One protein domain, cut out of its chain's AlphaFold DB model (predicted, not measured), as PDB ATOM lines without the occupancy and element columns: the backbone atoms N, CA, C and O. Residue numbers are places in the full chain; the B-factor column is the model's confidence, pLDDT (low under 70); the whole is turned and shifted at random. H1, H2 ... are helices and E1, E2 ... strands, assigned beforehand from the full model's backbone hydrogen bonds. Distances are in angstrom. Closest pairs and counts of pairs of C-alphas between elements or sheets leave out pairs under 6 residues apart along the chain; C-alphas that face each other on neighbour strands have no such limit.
ATOM      1  N   ILE A   6     289.823 301.402 158.163       86.44
ATOM      2  CA  ILE A   6     289.201 302.607 158.716       86.44
ATOM      3  C   ILE A   6     287.698 302.359 158.829       86.44
ATOM      4  O   ILE A   6     287.027 302.088 157.834       86.44
ATOM      5  N   ARG A   7     287.160 302.434 160.048       90.81
ATOM      6  CA  ARG A   7     285.717 302.399 160.319       90.81
ATOM      7  C   ARG A   7     285.194 303.804 160.588       90.81
ATOM      8  O   ARG A   7     285.912 304.663 161.089       90.81
ATOM      9  N   LYS A   8     283.920 304.040 160.276       88.38
ATOM     10  CA  LYS A   8     283.311 305.367 160.429       88.38
ATOM     11  C   LYS A   8     283.155 305.765 161.901       88.38
ATOM     12  O   LYS A   8     283.651 306.815 162.295       88.38
ATOM     13  N   LEU A   9     282.518 304.911 162.702       91.00
ATOM     14  CA  LEU A   9     282.024 305.264 164.032       91.00
ATOM     15  C   LEU A   9     282.468 304.256 165.094       91.00
ATOM     16  O   LEU A   9     282.372 303.045 164.882       91.00
ATOM     17  N   LEU A  10     282.926 304.766 166.233       93.50
ATOM     18  CA  LEU A  10     283.065 304.037 167.488       93.50
ATOM     19  C   LEU A  10     282.118 304.658 168.511       93.50
ATOM     20  O   LEU A  10     282.193 305.856 168.742       93.50
ATOM     21  N   GLU A  11     281.277 303.863 169.160       92.88
ATOM     22  CA  GLU A  11     280.460 304.324 170.288       92.88
ATOM     23  C   GLU A  11     281.023 303.799 171.607       92.88
ATOM     24  O   GLU A  11     281.447 302.639 171.692       92.88
ATOM     25  N   ALA A  12     281.018 304.638 172.642       92.31
ATOM     26  CA  ALA A  12     281.427 304.250 173.986       92.31
ATOM     27  C   ALA A  12     280.684 305.051 175.065       92.31
ATOM     28  O   ALA A  12     280.365 306.220 174.876       92.31
ATOM     29  N   GLY A  13     280.432 304.423 176.214       88.38
ATOM     30  CA  GLY A  13     280.099 305.130 177.454       88.38
ATOM     31  C   GLY A  13     281.366 305.458 178.247       88.38
ATOM     32  O   GLY A  13     282.407 304.836 178.030       88.38
ATOM     33  N   ILE A  14     281.273 306.419 179.167       85.62
ATOM     34  CA  ILE A  14     282.315 306.681 180.165       85.62
ATOM     35  C   ILE A  14     281.770 306.289 181.535       85.62
ATOM     36  O   ILE A  14     280.769 306.835 181.986       85.62
ATOM     37  N   TYR A  15     282.467 305.367 182.186       83.25
ATOM     38  CA  TYR A  15     282.195 304.885 183.536       83.25
ATOM     39  C   TYR A  15     283.414 305.126 184.440       83.25
ATOM     40  O   TYR A  15     284.505 305.473 183.967       83.25
ATOM     41  N   ASP A  16     283.256 304.921 185.745       80.94
ATOM     42  CA  ASP A  16     284.310 305.167 186.740       80.94
ATOM     43  C   ASP A  16     285.581 304.345 186.493       80.94
ATOM     44  O   ASP A  16     286.693 304.836 186.689       80.94
ATOM     45  N   ASP A  17     285.443 303.138 185.958       85.00
ATOM     46  CA  ASP A  17     286.541 302.241 185.593       85.00
ATOM     47  C   ASP A  17     287.090 302.484 184.176       85.00
ATOM     48  O   ASP A  17     288.124 301.930 183.798       85.00
ATOM     49  N   THR A  18     286.446 303.347 183.384       86.81
ATOM     50  CA  THR A  18     286.864 303.598 182.005       86.81
ATOM     51  C   THR A  18     288.220 304.287 181.995       86.81
ATOM     52  O   THR A  18     288.380 305.413 182.485       86.81
ATOM     53  N   ARG A  19     289.205 303.611 181.405       88.81
ATOM     54  CA  ARG A  19     290.552 304.137 181.199       88.81
ATOM     55  C   ARG A  19     290.597 304.907 179.887       88.81
ATOM     56  O   ARG A  19     290.376 304.340 178.820       88.81
ATOM     57  N   THR A  20     290.927 306.195 179.972       88.69
ATOM     58  CA  THR A  20     291.053 307.087 178.809       88.69
ATOM     59  C   THR A  20     291.950 306.487 177.739       88.69
ATOM     60  O   THR A  20     291.579 306.461 176.573       88.69
ATOM     61  N   VAL A  21     293.116 305.984 178.153       90.06
ATOM     62  CA  VAL A  21     294.144 305.466 177.249       90.06
ATOM     63  C   VAL A  21     293.602 304.308 176.424       90.06
ATOM     64  O   VAL A  21     293.701 304.353 175.206       90.06
ATOM     65  N   ASP A  22     292.932 303.344 177.054       91.50
ATOM     66  CA  ASP A  22     292.387 302.170 176.366       91.50
ATOM     67  C   ASP A  22     291.305 302.565 175.344       91.50
ATOM     68  O   ASP A  22     291.244 302.028 174.232       91.50
ATOM     69  N   LEU A  23     290.462 303.542 175.697       92.12
ATOM     70  CA  LEU A  23     289.431 304.070 174.806       92.12
ATOM     71  C   LEU A  23     290.038 304.818 173.613       92.12
ATOM     72  O   LEU A  23     289.637 304.580 172.469       92.12
ATOM     73  N   MET A  24     291.019 305.686 173.862       91.50
ATOM     74  CA  MET A  24     291.671 306.451 172.802       91.50
ATOM     75  C   MET A  24     292.561 305.566 171.926       91.50
ATOM     76  O   MET A  24     292.588 305.753 170.714       91.50
ATOM     77  N   ASP A  25     293.215 304.550 172.483       91.50
ATOM     78  CA  ASP A  25     293.961 303.546 171.720       91.50
ATOM     79  C   ASP A  25     293.036 302.775 170.784       91.50
ATOM     80  O   ASP A  25     293.348 302.588 169.607       91.50
ATOM     81  N   ARG A  26     291.850 302.380 171.264       91.88
ATOM     82  CA  ARG A  26     290.831 301.752 170.417       91.88
ATOM     83  C   ARG A  26     290.350 302.693 169.314       91.88
ATOM     84  O   ARG A  26     290.190 302.243 168.182       91.88
ATOM     85  N   PHE A  27     290.117 303.966 169.626       91.75
ATOM     86  CA  PHE A  27     289.714 304.978 168.646       91.75
ATOM     87  C   PHE A  27     290.783 305.191 167.560       91.75
ATOM     88  O   PHE A  27     290.472 305.244 166.366       91.75
ATOM     89  N   GLU A  28     292.052 305.245 167.960       89.31
ATOM     90  CA  GLU A  28     293.207 305.465 167.084       89.31
ATOM     91  C   GLU A  28     293.699 304.194 166.371       89.31
ATOM     92  O   GLU A  28     294.541 304.243 165.466       89.31
ATOM     93  N   GLY A  29     293.176 303.031 166.760       89.19
ATOM     94  CA  GLY A  29     293.682 301.741 166.303       89.19
ATOM     95  C   GLY A  29     295.132 301.510 166.727       89.19
ATOM     96  O   GLY A  29     295.930 300.966 165.961       89.19
ATOM     97  N   PHE A  30     295.525 301.982 167.908       87.38
ATOM     98  CA  PHE A  30     296.839 301.696 168.468       87.38
ATOM     99  C   PHE A  30     296.924 300.205 168.819       87.38
ATOM    100  O   PHE A  30     296.034 299.656 169.467       87.38
ATOM    101  N   GLY A  31     297.952 299.518 168.309       83.00
ATOM    102  CA  GLY A  31     298.097 298.065 168.456       83.00
ATOM    103  C   GLY A  31     297.001 297.225 167.777       83.00
ATOM    104  O   GLY A  31     296.900 296.035 168.062       83.00
ATOM    105  N   LYS A  32     296.166 297.817 166.906       83.75
ATOM    106  CA  LYS A  32     295.074 297.123 166.201       83.75
ATOM    107  C   LYS A  32     295.036 297.459 164.712       83.75
ATOM    108  O   LYS A  32     295.438 298.538 164.287       83.75
ATOM    109  N   ASP A  33     294.434 296.564 163.932       83.94
ATOM    110  CA  ASP A  33     294.210 296.752 162.493       83.94
ATOM    111  C   ASP A  33     293.032 297.681 162.169       83.94
ATOM    112  O   ASP A  33     292.690 297.840 161.004       83.94
ATOM    113  N   THR A  34     292.334 298.248 163.158       88.00
ATOM    114  CA  THR A  34     291.156 299.097 162.917       88.00
ATOM    115  C   THR A  34     291.255 300.419 163.658       88.00
ATOM    116  O   THR A  34     291.385 300.413 164.877       88.00
ATOM    117  N   ALA A  35     291.126 301.523 162.925       89.44
ATOM    118  CA  ALA A  35     290.999 302.877 163.462       89.44
ATOM    119  C   ALA A  35     289.629 303.463 163.096       89.44
ATOM    120  O   ALA A  35     289.012 303.048 162.111       89.44
ATOM    121  N   TYR A  36     289.154 304.430 163.877       92.50
ATOM    122  CA  TYR A  36     287.830 305.022 163.702       92.50
ATOM    123  C   TYR A  36     287.923 306.499 163.345       92.50
ATOM    124  O   TYR A  36     288.807 307.197 163.839       92.50
ATOM    125  N   VAL A  37     287.020 306.990 162.493       90.56
ATOM    126  CA  VAL A  37     286.969 308.413 162.117       90.56
ATOM    127  C   VAL A  37     286.368 309.253 163.245       90.56
ATOM    128  O   VAL A  37     286.956 310.270 163.609       90.56
ATOM    129  N   GLN A  38     285.250 308.794 163.814       92.25
ATOM    130  CA  GLN A  38     284.500 309.469 164.876       92.25
ATOM    131  C   GLN A  38     284.348 308.568 166.107       92.25
ATOM    132  O   GLN A  38     284.173 307.353 165.980       92.25
ATOM    133  N   LEU A  39     284.389 309.179 167.290       93.06
ATOM    134  CA  LEU A  39     284.072 308.545 168.567       93.06
ATOM    135  C   LEU A  39     282.851 309.243 169.174       93.06
ATOM    136  O   LEU A  39     282.928 310.410 169.533       93.06
ATOM    137  N   VAL A  40     281.734 308.539 169.311       93.00
ATOM    138  CA  VAL A  40     280.549 309.025 170.024       93.00
ATOM    139  C   VAL A  40     280.658 308.591 171.473       93.00
ATOM    140  O   VAL A  40     280.623 307.398 171.784       93.00
ATOM    141  N   LEU A  41     280.778 309.569 172.359       92.56
ATOM    142  CA  LEU A  41     280.710 309.354 173.792       92.56
ATOM    143  C   LEU A  41     279.257 309.528 174.223       92.56
ATOM    144  O   LEU A  41     278.693 310.608 174.060       92.56
ATOM    145  N   ARG A  42     278.634 308.447 174.697       91.19
ATOM    146  CA  ARG A  42     277.190 308.387 174.943       91.19
ATOM    147  C   ARG A  42     276.803 308.930 176.309       91.19
ATOM    148  O   ARG A  42     277.438 308.573 177.298       91.19
ATOM    149  N   ASN A  43     275.717 309.703 176.350       86.88
ATOM    150  CA  ASN A  43     275.068 310.189 177.577       86.88
ATOM    151  C   ASN A  43     276.026 310.897 178.551       86.88
ATOM    152  O   ASN A  43     276.013 310.646 179.753       86.88
ATOM    153  N   ILE A  44     276.876 311.775 178.023       86.50
ATOM    154  CA  ILE A  44     277.993 312.384 178.759       86.50
ATOM    155  C   ILE A  44     277.571 313.599 179.571       86.50
ATOM    156  O   ILE A  44     278.126 313.854 180.638       86.50
ATOM    157  N   VAL A  45     276.607 314.368 179.073       86.19
ATOM    158  CA  VAL A  45     276.139 315.583 179.743       86.19
ATOM    159  C   VAL A  45     274.624 315.576 179.766       86.19
ATOM    160  O   VAL A  45     274.004 315.410 178.723       86.19
ATOM    161  N   CYS A  46     274.033 315.791 180.938       87.31
ATOM    162  CA  CYS A  46     272.610 316.078 181.063       87.31
ATOM    163  C   CYS A  46     272.410 317.595 181.033       87.31
ATOM    164  O   CYS A  46     272.965 318.302 181.879       87.31
ATOM    165  N   ILE A  47     271.655 318.101 180.060       85.81
ATOM    166  CA  ILE A  47     271.325 319.523 179.954       85.81
ATOM    167  C   ILE A  47     269.842 319.756 180.191       85.81
ATOM    168  O   ILE A  47     269.014 318.951 179.789       85.81
ATOM    169  N   ASN A  48     269.518 320.870 180.853       86.12
ATOM    170  CA  ASN A  48     268.140 321.333 180.943       86.12
ATOM    171  C   ASN A  48     267.897 322.340 179.815       86.12
ATOM    172  O   ASN A  48     268.574 323.379 179.779       86.12
ATOM    173  N   ILE A  49     266.965 322.003 178.930       81.94
ATOM    174  CA  ILE A  49     266.487 322.820 177.819       81.94
ATOM    175  C   ILE A  49     265.022 323.131 178.111       81.94
ATOM    176  O   ILE A  49     264.180 322.243 178.064       81.94
ATOM    177  N   GLU A  50     264.727 324.385 178.453       82.81
ATOM    178  CA  GLU A  50     263.349 324.870 178.654       82.81
ATOM    179  C   GLU A  50     262.485 324.025 179.615       82.81
ATOM    180  O   GLU A  50     261.269 323.954 179.466       82.81
ATOM    181  N   GLY A  51     263.098 323.409 180.631       82.12
ATOM    182  CA  GLY A  51     262.399 322.570 181.612       82.12
ATOM    183  C   GLY A  51     262.612 321.066 181.428       82.12
ATOM    184  O   GLY A  51     262.525 320.341 182.417       82.12
ATOM    185  N   ASP A  52     263.012 320.620 180.238       82.38
ATOM    186  CA  ASP A  52     263.273 319.210 179.947       82.38
ATOM    187  C   ASP A  52     264.750 318.866 180.156       82.38
ATOM    188  O   ASP A  52     265.646 319.608 179.746       82.38
ATOM    189  N   TYR A  53     265.013 317.739 180.819       86.38
ATOM    190  CA  TYR A  53     266.364 317.225 181.035       86.38
ATOM    191  C   TYR A  53     266.702 316.174 179.985       86.38
ATOM    192  O   TYR A  53     266.020 315.160 179.876       86.38
ATOM    193  N   GLU A  54     267.790 316.401 179.256       86.12
ATOM    194  CA  GLU A  54     268.198 315.557 178.138       86.12
ATOM    195  C   GLU A  54     269.663 315.165 178.256       86.12
ATOM    196  O   GLU A  54     270.545 316.010 178.444       86.12
ATOM    197  N   TYR A  55     269.925 313.868 178.116       87.38
ATOM    198  CA  TYR A  55     271.281 313.346 178.039       87.38
ATOM    199  C   TYR A  55     271.808 313.491 176.615       87.38
ATOM    200  O   TYR A  55     271.203 313.041 175.645       87.38
ATOM    201  N   LEU A  56     272.968 314.123 176.487       87.25
ATOM    202  CA  LEU A  56     273.635 314.335 175.216       87.25
ATOM    203  C   LEU A  56     274.770 313.342 175.017       87.25
ATOM    204  O   LEU A  56     275.650 313.206 175.875       87.25
ATOM    205  N   SER A  57     274.789 312.711 173.843       90.94
ATOM    206  CA  SER A  57     275.982 312.030 173.346       90.94
ATOM    207  C   SER A  57     276.804 313.001 172.510       90.94
ATOM    208  O   SER A  57     276.269 313.706 171.657       90.94
ATOM    209  N   LEU A  58     278.105 313.060 172.761       91.00
ATOM    210  CA  LEU A  58     279.002 314.024 172.137       91.00
ATOM    211  C   LEU A  58     279.920 313.326 171.131       91.00
ATOM    212  O   LEU A  58     280.475 312.262 171.411       91.00
ATOM    213  N   VAL A  59     280.093 313.940 169.962       92.00
ATOM    214  CA  VAL A  59     280.930 313.414 168.876       92.00
ATOM    215  C   VAL A  59     282.341 313.979 168.986       92.00
ATOM    216  O   VAL A  59     282.548 315.188 168.867       92.00
ATOM    217  N   VAL A  60     283.312 313.091 169.182       91.25
ATOM    218  CA  VAL A  60     284.748 313.365 169.179       91.25
ATOM    219  C   VAL A  60     285.341 313.074 167.810       91.25
ATOM    220  O   VAL A  60     285.136 312.011 167.221       91.25
ATOM    221  N   GLU A  61     286.179 313.993 167.354       90.81
ATOM    222  CA  GLU A  61     287.008 313.838 166.167       90.81
ATOM    223  C   GLU A  61     288.448 314.294 166.459       90.81
ATOM    224  O   GLU A  61     288.721 315.028 167.414       90.81
ATOM    225  N   ARG A  62     289.390 313.851 165.617       87.00
ATOM    226  CA  ARG A  62     290.779 314.330 165.657       87.00
ATOM    227  C   ARG A  62     290.835 315.784 165.233       87.00
ATOM    228  O   ARG A  62     290.206 316.159 164.241       87.00
ATOM    229  N   SER A  63     291.657 316.566 165.922       75.56
ATOM    230  CA  SER A  63     291.844 317.954 165.553       75.56
ATOM    231  C   SER A  63     292.523 318.103 164.195       75.56
ATOM    232  O   SER A  63     293.651 317.652 164.003       75.56
ATOM    233  N   LYS A  64     291.818 318.731 163.248       71.69
ATOM    234  CA  LYS A  64     292.362 319.151 161.944       71.69
ATOM    235  C   LYS A  64     292.622 320.660 161.862       71.69
ATOM    236  O   LYS A  64     293.219 321.111 160.894       71.69
ATOM    237  N   ASP A  65     292.151 321.429 162.847       69.25
ATOM    238  CA  ASP A  65     292.208 322.894 162.889       69.25
ATOM    239  C   ASP A  65     292.349 323.359 164.352       69.25
ATOM    240  O   ASP A  65     291.802 322.742 165.266       69.25
ATOM    241  N   TYR A  66     293.074 324.450 164.582       71.88
ATOM    242  CA  TYR A  66     293.282 325.050 165.904       71.88
ATOM    243  C   TYR A  66     292.157 326.011 166.317       71.88
ATOM    244  O   TYR A  66     292.202 326.585 167.404       71.88
ATOM    245  N   ARG A  67     291.135 326.194 165.472       82.50
ATOM    246  CA  ARG A  67     289.928 326.962 165.798       82.50
ATOM    247  C   ARG A  67     288.986 326.153 166.691       82.50
ATOM    248  O   ARG A  67     288.110 325.435 166.214       82.50
ATOM    249  N   TYR A  68     289.178 326.290 167.995       88.00
ATOM    250  CA  TYR A  68     288.313 325.725 169.024       88.00
ATOM    251  C   TYR A  68     288.116 326.710 170.179       88.00
ATOM    252  O   TYR A  68     288.897 327.644 170.366       88.00
ATOM    253  N   VAL A  69     287.082 326.466 170.979       91.19
ATOM    254  CA  VAL A  69     286.824 327.164 172.244       91.19
ATOM    255  C   VAL A  69     286.858 326.194 173.414       91.19
ATOM    256  O   VAL A  69     286.785 324.978 173.238       91.19
ATOM    257  N   GLY A  70     286.948 326.750 174.622       90.25
ATOM    258  CA  GLY A  70     286.943 325.968 175.850       90.25
ATOM    259  C   GLY A  70     288.102 324.980 175.937       90.25
ATOM    260  O   GLY A  70     289.052 325.019 175.152       90.25
ATOM    261  N   ASN A  71     288.042 324.129 176.952       90.62
ATOM    262  CA  ASN A  71     289.022 323.086 177.204       90.62
ATOM    263  C   ASN A  71     288.471 322.169 178.290       90.62
ATOM    264  O   ASN A  71     288.205 322.635 179.392       90.62
ATOM    265  N   ILE A  72     288.327 320.883 177.990       91.00
ATOM    266  CA  ILE A  72     288.002 319.880 179.000       91.00
ATOM    267  C   ILE A  72     288.863 318.643 178.799       91.00
ATOM    268  O   ILE A  72     289.011 318.134 177.686       91.00
ATOM    269  N   THR A  73     289.455 318.155 179.879       90.19
ATOM    270  CA  THR A  73     290.158 316.877 179.907       90.19
ATOM    271  C   THR A  73     289.180 315.735 180.168       90.19
ATOM    272  O   THR A  73     288.129 315.911 180.781       90.19
ATOM    273  N   PHE A  74     289.531 314.521 179.751       88.00
ATOM    274  CA  PHE A  74     288.725 313.343 180.090       88.00
ATOM    275  C   PHE A  74     288.586 313.126 181.605       88.00
ATOM    276  O   PHE A  74     287.547 312.662 182.065       88.00
ATOM    277  N   THR A  75     289.605 313.480 182.391       87.81
ATOM    278  CA  THR A  75     289.552 313.383 183.856       87.81
ATOM    279  C   THR A  75     288.515 314.340 184.440       87.81
ATOM    280  O   THR A  75     287.684 313.910 185.236       87.81
ATOM    281  N   GLU A  76     288.516 315.606 184.014       89.56
ATOM    282  CA  GLU A  76     287.513 316.600 184.431       89.56
ATOM    283  C   GLU A  76     286.101 316.160 184.035       89.56
ATOM    284  O   GLU A  76     285.175 316.249 184.840       89.56
ATOM    285  N   LEU A  77     285.948 315.604 182.828       88.69
ATOM    286  CA  LEU A  77     284.684 315.047 182.354       88.69
ATOM    287  C   LEU A  77     284.177 313.915 183.262       88.69
ATOM    288  O   LEU A  77     283.026 313.957 183.687       88.69
ATOM    289  N   LYS A  78     285.034 312.945 183.615       87.31
ATOM    290  CA  LYS A  78     284.690 311.854 184.550       87.31
ATOM    291  C   LYS A  78     284.308 312.357 185.934       87.31
ATOM    292  O   LYS A  78     283.413 311.812 186.562       87.31
ATOM    293  N   GLN A  79     284.986 313.397 186.408       87.88
ATOM    294  CA  GLN A  79     284.729 314.000 187.715       87.88
ATOM    295  C   GLN A  79     283.483 314.901 187.727       87.88
ATOM    296  O   GLN A  79     283.201 315.531 188.744       87.88
ATOM    297  N   GLY A  80     282.754 315.009 186.610       86.44
ATOM    298  CA  GLY A  80     281.574 315.864 186.506       86.44
ATOM    299  C   GLY A  80     281.896 317.361 186.483       86.44
ATOM    300  O   GLY A  80     280.999 318.183 186.653       86.44
ATOM    301  N   GLN A  81     283.154 317.746 186.240       89.62
ATOM    302  CA  GLN A  81     283.588 319.145 186.136       89.62
ATOM    303  C   GLN A  81     283.226 319.729 184.761       89.62
ATOM    304  O   GLN A  81     284.070 320.174 183.989       89.62
ATOM    305  N   THR A  82     281.936 319.701 184.428       89.19
ATOM    306  CA  THR A  82     281.415 319.977 183.081       89.19
ATOM    307  C   THR A  82     280.771 321.356 182.946       89.19
ATOM    308  O   THR A  82     280.144 321.632 181.930       89.19
ATOM    309  N   ARG A  83     280.928 322.258 183.926       89.75
ATOM    310  CA  ARG A  83     280.258 323.576 183.957       89.75
ATOM    311  C   ARG A  83     280.483 324.418 182.693       89.75
ATOM    312  O   ARG A  83     279.532 324.995 182.158       89.75
ATOM    313  N   ASP A  84     281.720 324.490 182.211       91.62
ATOM    314  CA  ASP A  84     282.057 325.295 181.030       91.62
ATOM    315  C   ASP A  84     281.573 324.630 179.741       91.62
ATOM    316  O   ASP A  84     281.039 325.302 178.857       91.62
ATOM    317  N   LEU A  85     281.693 323.301 179.661       90.38
ATOM    318  CA  LEU A  85     281.133 322.504 178.572       90.38
ATOM    319  C   LEU A  85     279.609 322.675 178.507       90.38
ATOM    320  O   LEU A  85     279.061 322.945 177.447       90.38
ATOM    321  N   TYR A  86     278.928 322.608 179.645       89.94
ATOM    322  CA  TYR A  86     277.490 322.817 179.773       89.94
ATOM    323  C   TYR A  86     277.066 324.209 179.296       89.94
ATOM    324  O   TYR A  86     276.119 324.356 178.523       89.94
ATOM    325  N   SER A  87     277.801 325.241 179.721       90.00
ATOM    326  CA  SER A  87     277.550 326.628 179.318       90.00
ATOM    327  C   SER A  87     277.762 326.841 177.820       90.00
ATOM    328  O   SER A  87     277.060 327.642 177.208       90.00
ATOM    329  N   PHE A  88     278.718 326.129 177.221       91.19
ATOM    330  CA  PHE A  88     278.917 326.107 175.777       91.19
ATOM    331  C   PHE A  88     277.762 325.397 175.058       91.19
ATOM    332  O   PHE A  88     277.162 325.989 174.165       91.19
ATOM    333  N   LEU A  89     277.398 324.183 175.481       88.88
ATOM    334  CA  LEU A  89     276.337 323.389 174.854       88.88
ATOM    335  C   LEU A  89     274.996 324.132 174.859       88.88
ATOM    336  O   LEU A  89     274.345 324.208 173.824       88.88
ATOM    337  N   ARG A  90     274.634 324.788 175.970       86.38
ATOM    338  CA  ARG A  90     273.414 325.613 176.059       86.38
ATOM    339  C   ARG A  90     273.353 326.773 175.063       86.38
ATOM    340  O   ARG A  90     272.265 327.225 174.738       86.38
ATOM    341  N   LYS A  91     274.498 327.283 174.604       87.00
ATOM    342  CA  LYS A  91     274.551 328.353 173.594       87.00
ATOM    343  C   LYS A  91     274.463 327.823 172.167       87.00
ATOM    344  O   LYS A  91     274.222 328.604 171.259       87.00
ATOM    345  N   GLN A  92     274.757 326.542 171.965       82.19
ATOM    346  CA  GLN A  92     274.762 325.899 170.650       82.19
ATOM    347  C   GLN A  92     273.480 325.108 170.392       82.19
ATOM    348  O   GLN A  92     273.185 324.781 169.252       82.19
ATOM    349  N   PHE A  93     272.742 324.759 171.443       77.56
ATOM    350  CA  PHE A  93     271.702 323.748 171.370       77.56
ATOM    351  C   PHE A  93     270.394 324.285 171.950       77.56
ATOM    352  O   PHE A  93     270.276 324.477 173.161       77.56
ATOM    353  N   SER A  94     269.436 324.552 171.063       82.75
ATOM    354  CA  SER A  94     268.077 324.975 171.404       82.75
ATOM    355  C   SER A  94     267.107 323.789 171.407       82.75
ATOM    356  O   SER A  94     267.457 322.677 170.999       82.75
ATOM    357  N   LYS A  95     265.868 324.030 171.849       84.19
ATOM    358  CA  LYS A  95     264.806 323.022 171.828       84.19
ATOM    359  C   LYS A  95     264.467 322.570 170.408       84.19
ATOM    360  O   LYS A  95     264.313 321.376 170.177       84.19
ATOM    361  N   GLU A  96     264.443 323.489 169.444       86.94
ATOM    362  CA  GLU A  96     264.169 323.151 168.044       86.94
ATOM    363  C   GLU A  96     265.255 322.239 167.465       86.94
ATOM    364  O   GLU A  96     264.954 321.277 166.759       86.94
ATOM    365  N   VAL A  97     266.526 322.499 167.802       84.31
ATOM    366  CA  VAL A  97     267.639 321.632 167.390       84.31
ATOM    367  C   VAL A  97     267.502 320.253 168.032       84.31
ATOM    368  O   VAL A  97     267.677 319.244 167.350       84.31
ATOM    369  N   LEU A  98     267.151 320.175 169.318       82.94
ATOM    370  CA  LEU A  98     266.888 318.890 169.959       82.94
ATOM    371  C   LEU A  98     265.791 318.124 169.214       82.94
ATOM    372  O   LEU A  98     266.030 316.997 168.800       82.94
ATOM    373  N   GLU A  99     264.617 318.718 169.014       85.81
ATOM    374  CA  GLU A  99     263.486 318.062 168.345       85.81
ATOM    375  C   GLU A  99     263.825 317.631 166.912       85.81
ATOM    376  O   GLU A  99     263.413 316.559 166.465       85.81
ATOM    377  N   GLN A 100     264.630 318.426 166.203       86.69
ATOM    378  CA  GLN A 100     265.065 318.098 164.854       86.69
ATOM    379  C   GLN A 100     265.978 316.869 164.809       86.69
ATOM    380  O   GLN A 100     265.889 316.124 163.834       86.69
ATOM    381  N   TYR A 101     266.848 316.656 165.798       84.56
ATOM    382  CA  TYR A 101     267.869 315.597 165.766       84.56
ATOM    383  C   TYR A 101     267.578 314.420 166.707       84.56
ATOM    384  O   TYR A 101     268.196 313.365 166.570       84.56
ATOM    385  N   LYS A 102     266.636 314.560 167.644       82.88
ATOM    386  CA  LYS A 102     266.269 313.515 168.604       82.88
ATOM    387  C   LYS A 102     265.772 312.261 167.887       82.88
ATOM    388  O   LYS A 102     264.937 312.337 166.988       82.88
ATOM    389  N   ASN A 103     266.275 311.103 168.313       80.62
ATOM    390  CA  ASN A 103     265.994 309.784 167.736       80.62
ATOM    391  C   ASN A 103     266.364 309.647 166.250       80.62
ATOM    392  O   ASN A 103     265.911 308.714 165.583       80.62
ATOM    393  N   LYS A 104     267.183 310.556 165.711       79.31
ATOM    394  CA  LYS A 104     267.721 310.442 164.357       79.31
ATOM    395  C   LYS A 104     269.159 309.973 164.433       79.31
ATOM    396  O   LYS A 104     269.940 310.430 165.262       79.31
ATOM    397  N   ALA A 105     269.543 309.098 163.510       78.06
ATOM    398  CA  ALA A 105     270.930 308.675 163.340       78.06
ATOM    399  C   ALA A 105     271.781 309.770 162.653       78.06
ATOM    400  O   ALA A 105     272.556 309.490 161.739       78.06
ATOM    401  N   GLU A 106     271.618 311.018 163.090       82.31
ATOM    402  CA  GLU A 106     272.203 312.226 162.516       82.31
ATOM    403  C   GLU A 106     273.004 312.995 163.579       82.31
ATOM    404  O   GLU A 106     272.721 312.941 164.775       82.31
ATOM    405  N   GLU A 107     274.040 313.701 163.127       87.56
ATOM    406  CA  GLU A 107     274.909 314.536 163.960       87.56
ATOM    407  C   GLU A 107     274.516 316.005 163.780       87.56
ATOM    408  O   GLU A 107     274.589 316.528 162.665       87.56
ATOM    409  N   TYR A 108     274.189 316.694 164.873       87.56
ATOM    410  CA  TYR A 108     274.162 318.154 164.883       87.56
ATOM    411  C   TYR A 108     275.587 318.675 165.071       87.56
ATOM    412  O   TYR A 108     276.202 318.419 166.107       87.56
ATOM    413  N   ARG A 109     276.121 319.405 164.085       88.81
ATOM    414  CA  ARG A 109     277.487 319.947 164.117       88.81
ATOM    415  C   ARG A 109     277.512 321.366 164.671       88.81
ATOM    416  O   ARG A 109     276.756 322.215 164.221       88.81
ATOM    417  N   PHE A 110     278.430 321.621 165.598       86.88
ATOM    418  CA  PHE A 110     278.688 322.955 166.132       86.88
ATOM    419  C   PHE A 110     279.428 323.821 165.113       86.88
ATOM    420  O   PHE A 110     280.357 323.349 164.446       86.88
ATOM    421  N   ASP A 111     279.102 325.112 165.092       83.12
ATOM    422  CA  ASP A 111     279.810 326.104 164.275       83.12
ATOM    423  C   ASP A 111     281.276 326.240 164.705       83.12
ATOM    424  O   ASP A 111     282.182 326.372 163.881       83.12
ATOM    425  N   THR A 112     281.525 326.173 166.017       86.94
ATOM    426  CA  THR A 112     282.870 326.178 166.605       86.94
ATOM    427  C   THR A 112     283.054 324.956 167.492       86.94
ATOM    428  O   THR A 112     282.236 324.685 168.364       86.94
ATOM    429  N   SER A 113     284.136 324.205 167.289       89.69
ATOM    430  CA  SER A 113     284.405 322.992 168.069       89.69
ATOM    431  C   SER A 113     284.869 323.313 169.494       89.69
ATOM    432  O   SER A 113     285.516 324.335 169.729       89.69
ATOM    433  N   TYR A 114     284.578 322.422 170.442       91.06
ATOM    434  CA  TYR A 114     285.032 322.551 171.830       91.06
ATOM    435  C   TYR A 114     286.241 321.646 172.081       91.06
ATOM    436  O   TYR A 114     286.199 320.461 171.745       91.06
ATOM    437  N   LEU A 115     287.323 322.164 172.664       91.44
ATOM    438  CA  LEU A 115     288.550 321.387 172.852       91.44
ATOM    439  C   LEU A 115     288.358 320.256 173.870       91.44
ATOM    440  O   LEU A 115     287.983 320.492 175.020       91.44
ATOM    441  N   PHE A 116     288.705 319.038 173.458       90.56
ATOM    442  CA  PHE A 116     288.681 317.841 174.285       90.56
ATOM    443  C   PHE A 116     290.084 317.234 174.384       90.56
ATOM    444  O   PHE A 116     290.689 316.814 173.397       90.56
ATOM    445  N   ARG A 117     290.638 317.180 175.593       88.50
ATOM    446  CA  ARG A 117     291.978 316.638 175.828       88.50
ATOM    447  C   ARG A 117     291.893 315.226 176.384       88.50
ATOM    448  O   ARG A 117     291.429 315.000 177.501       88.50
ATOM    449  N   ALA A 118     292.425 314.286 175.619       88.25
ATOM    450  CA  ALA A 118     292.576 312.898 176.020       88.25
ATOM    451  C   ALA A 118     293.964 312.390 175.621       88.25
ATOM    452  O   ALA A 118     294.614 312.948 174.738       88.25
ATOM    453  N   GLN A 119     294.428 311.347 176.302       85.94
ATOM    454  CA  GLN A 119     295.718 310.717 176.037       85.94
ATOM    455  C   GLN A 119     295.500 309.304 175.503       85.94
ATOM    456  O   GLN A 119     294.590 308.610 175.946       85.94
ATOM    457  N   ASN A 120     296.354 308.911 174.564       84.00
ATOM    458  CA  ASN A 120     296.526 307.547 174.076       84.00
ATOM    459  C   ASN A 120     297.970 307.092 174.380       84.00
ATOM    460  O   ASN A 120     298.782 307.887 174.866       84.00
ATOM    461  N   SER A 121     298.312 305.848 174.064       85.38
ATOM    462  CA  SER A 121     299.625 305.264 174.363       85.38
ATOM    463  C   SER A 121     300.792 305.841 173.544       85.38
ATOM    464  O   SER A 121     301.945 305.643 173.918       85.38
ATOM    465  N   SER A 122     300.541 306.567 172.445       78.94
ATOM    466  CA  SER A 122     301.593 307.145 171.581       78.94
ATOM    467  C   SER A 122     301.902 308.628 171.838       78.94
ATOM    468  O   SER A 122     302.909 309.131 171.351       78.94
ATOM    469  N   ASN A 123     301.063 309.310 172.620       66.19
ATOM    470  CA  ASN A 123     301.128 310.721 173.013       66.19
ATOM    471  C   ASN A 123     300.888 311.789 171.906       66.19
ATOM    472  O   ASN A 123     301.468 311.763 170.826       66.19
ATOM    473  N   ARG A 124     300.051 312.785 172.273       56.00
ATOM    474  CA  ARG A 124     299.566 314.001 171.565       56.00
ATOM    475  C   ARG A 124     298.714 313.828 170.295       56.00
ATOM    476  O   ARG A 124     299.110 314.232 169.206       56.00
ATOM    477  N   SER A 125     297.451 313.456 170.475       55.75
ATOM    478  CA  SER A 125     296.371 313.906 169.582       55.75
ATOM    479  C   SER A 125     295.507 314.927 170.324       55.75
ATOM    480  O   SER A 125     295.000 314.665 171.412       55.75
ATOM    481  N   GLY A 126     295.386 316.135 169.770       68.31
ATOM    482  CA  GLY A 126     294.347 317.072 170.191       68.31
ATOM    483  C   GLY A 126     293.016 316.568 169.646       68.31
ATOM    484  O   GLY A 126     292.918 316.315 168.445       68.31
ATOM    485  N   TYR A 127     292.016 316.396 170.501       79.62
ATOM    486  CA  TYR A 127     290.672 316.011 170.083       79.62
ATOM    487  C   TYR A 127     289.724 317.189 170.280       79.62
ATOM    488  O   TYR A 127     290.005 318.124 171.033       79.62
ATOM    489  N   TYR A 128     288.594 317.168 169.593       78.75
ATOM    490  CA  TYR A 128     287.547 318.149 169.828       78.75
ATOM    491  C   TYR A 128     286.176 317.501 169.796       78.75
ATOM    492  O   TYR A 128     285.975 316.466 169.159       78.75
ATOM    493  N   TRP A 129     285.232 318.147 170.465       77.19
ATOM    494  CA  TRP A 129     283.817 317.898 170.286       77.19
ATOM    495  C   TRP A 129     283.334 318.683 169.068       77.19
ATOM    496  O   TRP A 129     283.462 319.912 169.030       77.19
ATOM    497  N   ARG A 130     282.806 317.976 168.068       84.12
ATOM    498  CA  ARG A 130     282.265 318.573 166.833       84.12
ATOM    499  C   ARG A 130     280.766 318.727 166.836       84.12
ATOM    500  O   ARG A 130     280.268 319.544 166.070       84.12
ATOM    501  N   GLY A 131     280.078 317.948 167.652       78.19
ATOM    502  CA  GLY A 131     278.641 317.877 167.565       78.19
ATOM    503  C   GLY A 131     278.009 317.003 168.624       78.19
ATOM    504  O   GLY A 131     278.684 316.422 169.481       78.19
ATOM    505  N   ILE A 132     276.691 316.920 168.525       76.12
ATOM    506  CA  ILE A 132     275.830 316.076 169.343       76.12
ATOM    507  C   ILE A 132     275.259 314.985 168.445       76.12
ATOM    508  O   ILE A 132     274.840 315.249 167.318       76.12
ATOM    509  N   TYR A 133     275.228 313.765 168.965       73.31
ATOM    510  CA  TYR A 133     274.549 312.634 168.352       73.31
ATOM    511  C   TYR A 133     273.378 312.220 169.244       73.31
ATOM    512  O   TYR A 133     273.557 311.998 170.440       73.31
ATOM    513  N   GLN A 134     272.181 312.138 168.671       68.50
ATOM    514  CA  GLN A 134     270.953 311.731 169.365       68.50
ATOM    515  C   GLN A 134     270.326 310.527 168.652       68.50
ATOM    516  O   GLN A 134     269.141 310.521 168.320       68.50
TER     517      GLN A 134
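AT A GLANCE: This is residues 6 to 134 of the 136 residues of an uncharacterized protein of Roseburia inulinivorans (UniProt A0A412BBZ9). One strongly twisted sheet of six strands makes the core and curls round two helices, H1 near E1 and E2 and H3 near E5, E2 and E4. The long hairpin of E2 and E3 reaches towards one end of the longest axis, where the short helix H4 sits beside the strands, while the small H2 only grazes the sheet. The printed part has 129 residues with four named helices and six named strands, in the order E1, H1, E2, E3, E4, H2, H3, H4, E5, E6; the sheet is mixed and runs E1, E2, E3, E6, E5, E4. The class is mixed, helices and strands, and the whole is compact, with a radius of gyration of the C-alphas of 14.3 A and spans of 45 by 30 by 28 A.

IN THESE COORDINATES: E1, residues 6 to 12, begins at C-alpha 6 at (289.201, 302.607, 158.716) and is 17.2 A long. H1 takes residues 20 to 28 and is 12.0 A long. E2, residues 34 to 49, is the longest strand at 37.3 A and bends by 60 degrees at residue 46. E3, residues 52 to 62, is 31.4 A long and begins at C-alpha 52 at (263.273, 319.210, 179.947). E4 is residues 68 to 73, 14.1 A long, and H2 is residues 74 to 78, 6.2 A long. H3, residues 83 to 92, is the longest helix at 14.6 A, and H4, residues 95 to 101, is 10.1 A long. E5, residues 107 to 117, spans 20.9 A and bends by 99 degrees at residue 111. E6, residues 126 to 133, spans 20.4 A, bends by 50 degrees at residue 130 and ends at C-alpha 133 at (274.549, 312.634, 168.352).

HOW THE PARTS SIT: From the edge strand E1, the sheet begins with E1 and E2, parallel at 35 degrees, with N 10 and O 38 2.9 A apart, within hydrogen-bond range. E2 and E3 form a hairpin, antiparallel at 154 degrees, with N 41 and O 58 2.9 A apart. E3 and E6 are antiparallel at 140 degrees, with N 59 and O 131 2.9 A apart. E5 and E6 form the second hairpin, antiparallel at 148 degrees, with N 129 and O 114 2.8 A apart. E5 and the other edge strand, E4, are parallel at 55 degrees, with N 117 and O 72 2.8 A apart. E1, H1 and E2 form a strand-helix-strand unit, two parallel neighbour strands with a helix between them in the chain, and its crossover is right-handed; E4, the helices H2, H3 and H4, and E5 form another. H1 is on the sheet, and its closest C-alphas to E2 are those of Glu 28 and Ala 35, 5.0 A apart. H3 is on the sheet too; the closest C-alphas of H3 and E5 are those of Gln 92 and Phe 110, 6.7 A apart. H4 is on the sheet at a height of 4.9 A over it, over none of its strands. H1 and H3 are apart. In H1, H2 and H4 every O i to N i+4 pair is within hydrogen-bond range; in H3, 5 of 6 are.

THE WHOLE: The two C-alphas farthest apart, those of Gly 31 and Gly 51, are 45.3 A from each other. The printed part runs from 6 to 134 and has no cut. No link is long; those from E1 to H1 and from E5 to E6 are short, and the others are tight. The mean pLDDT of the printed part is 85.7, with residue 65, residues 123 to 126 and residue 134 under 70.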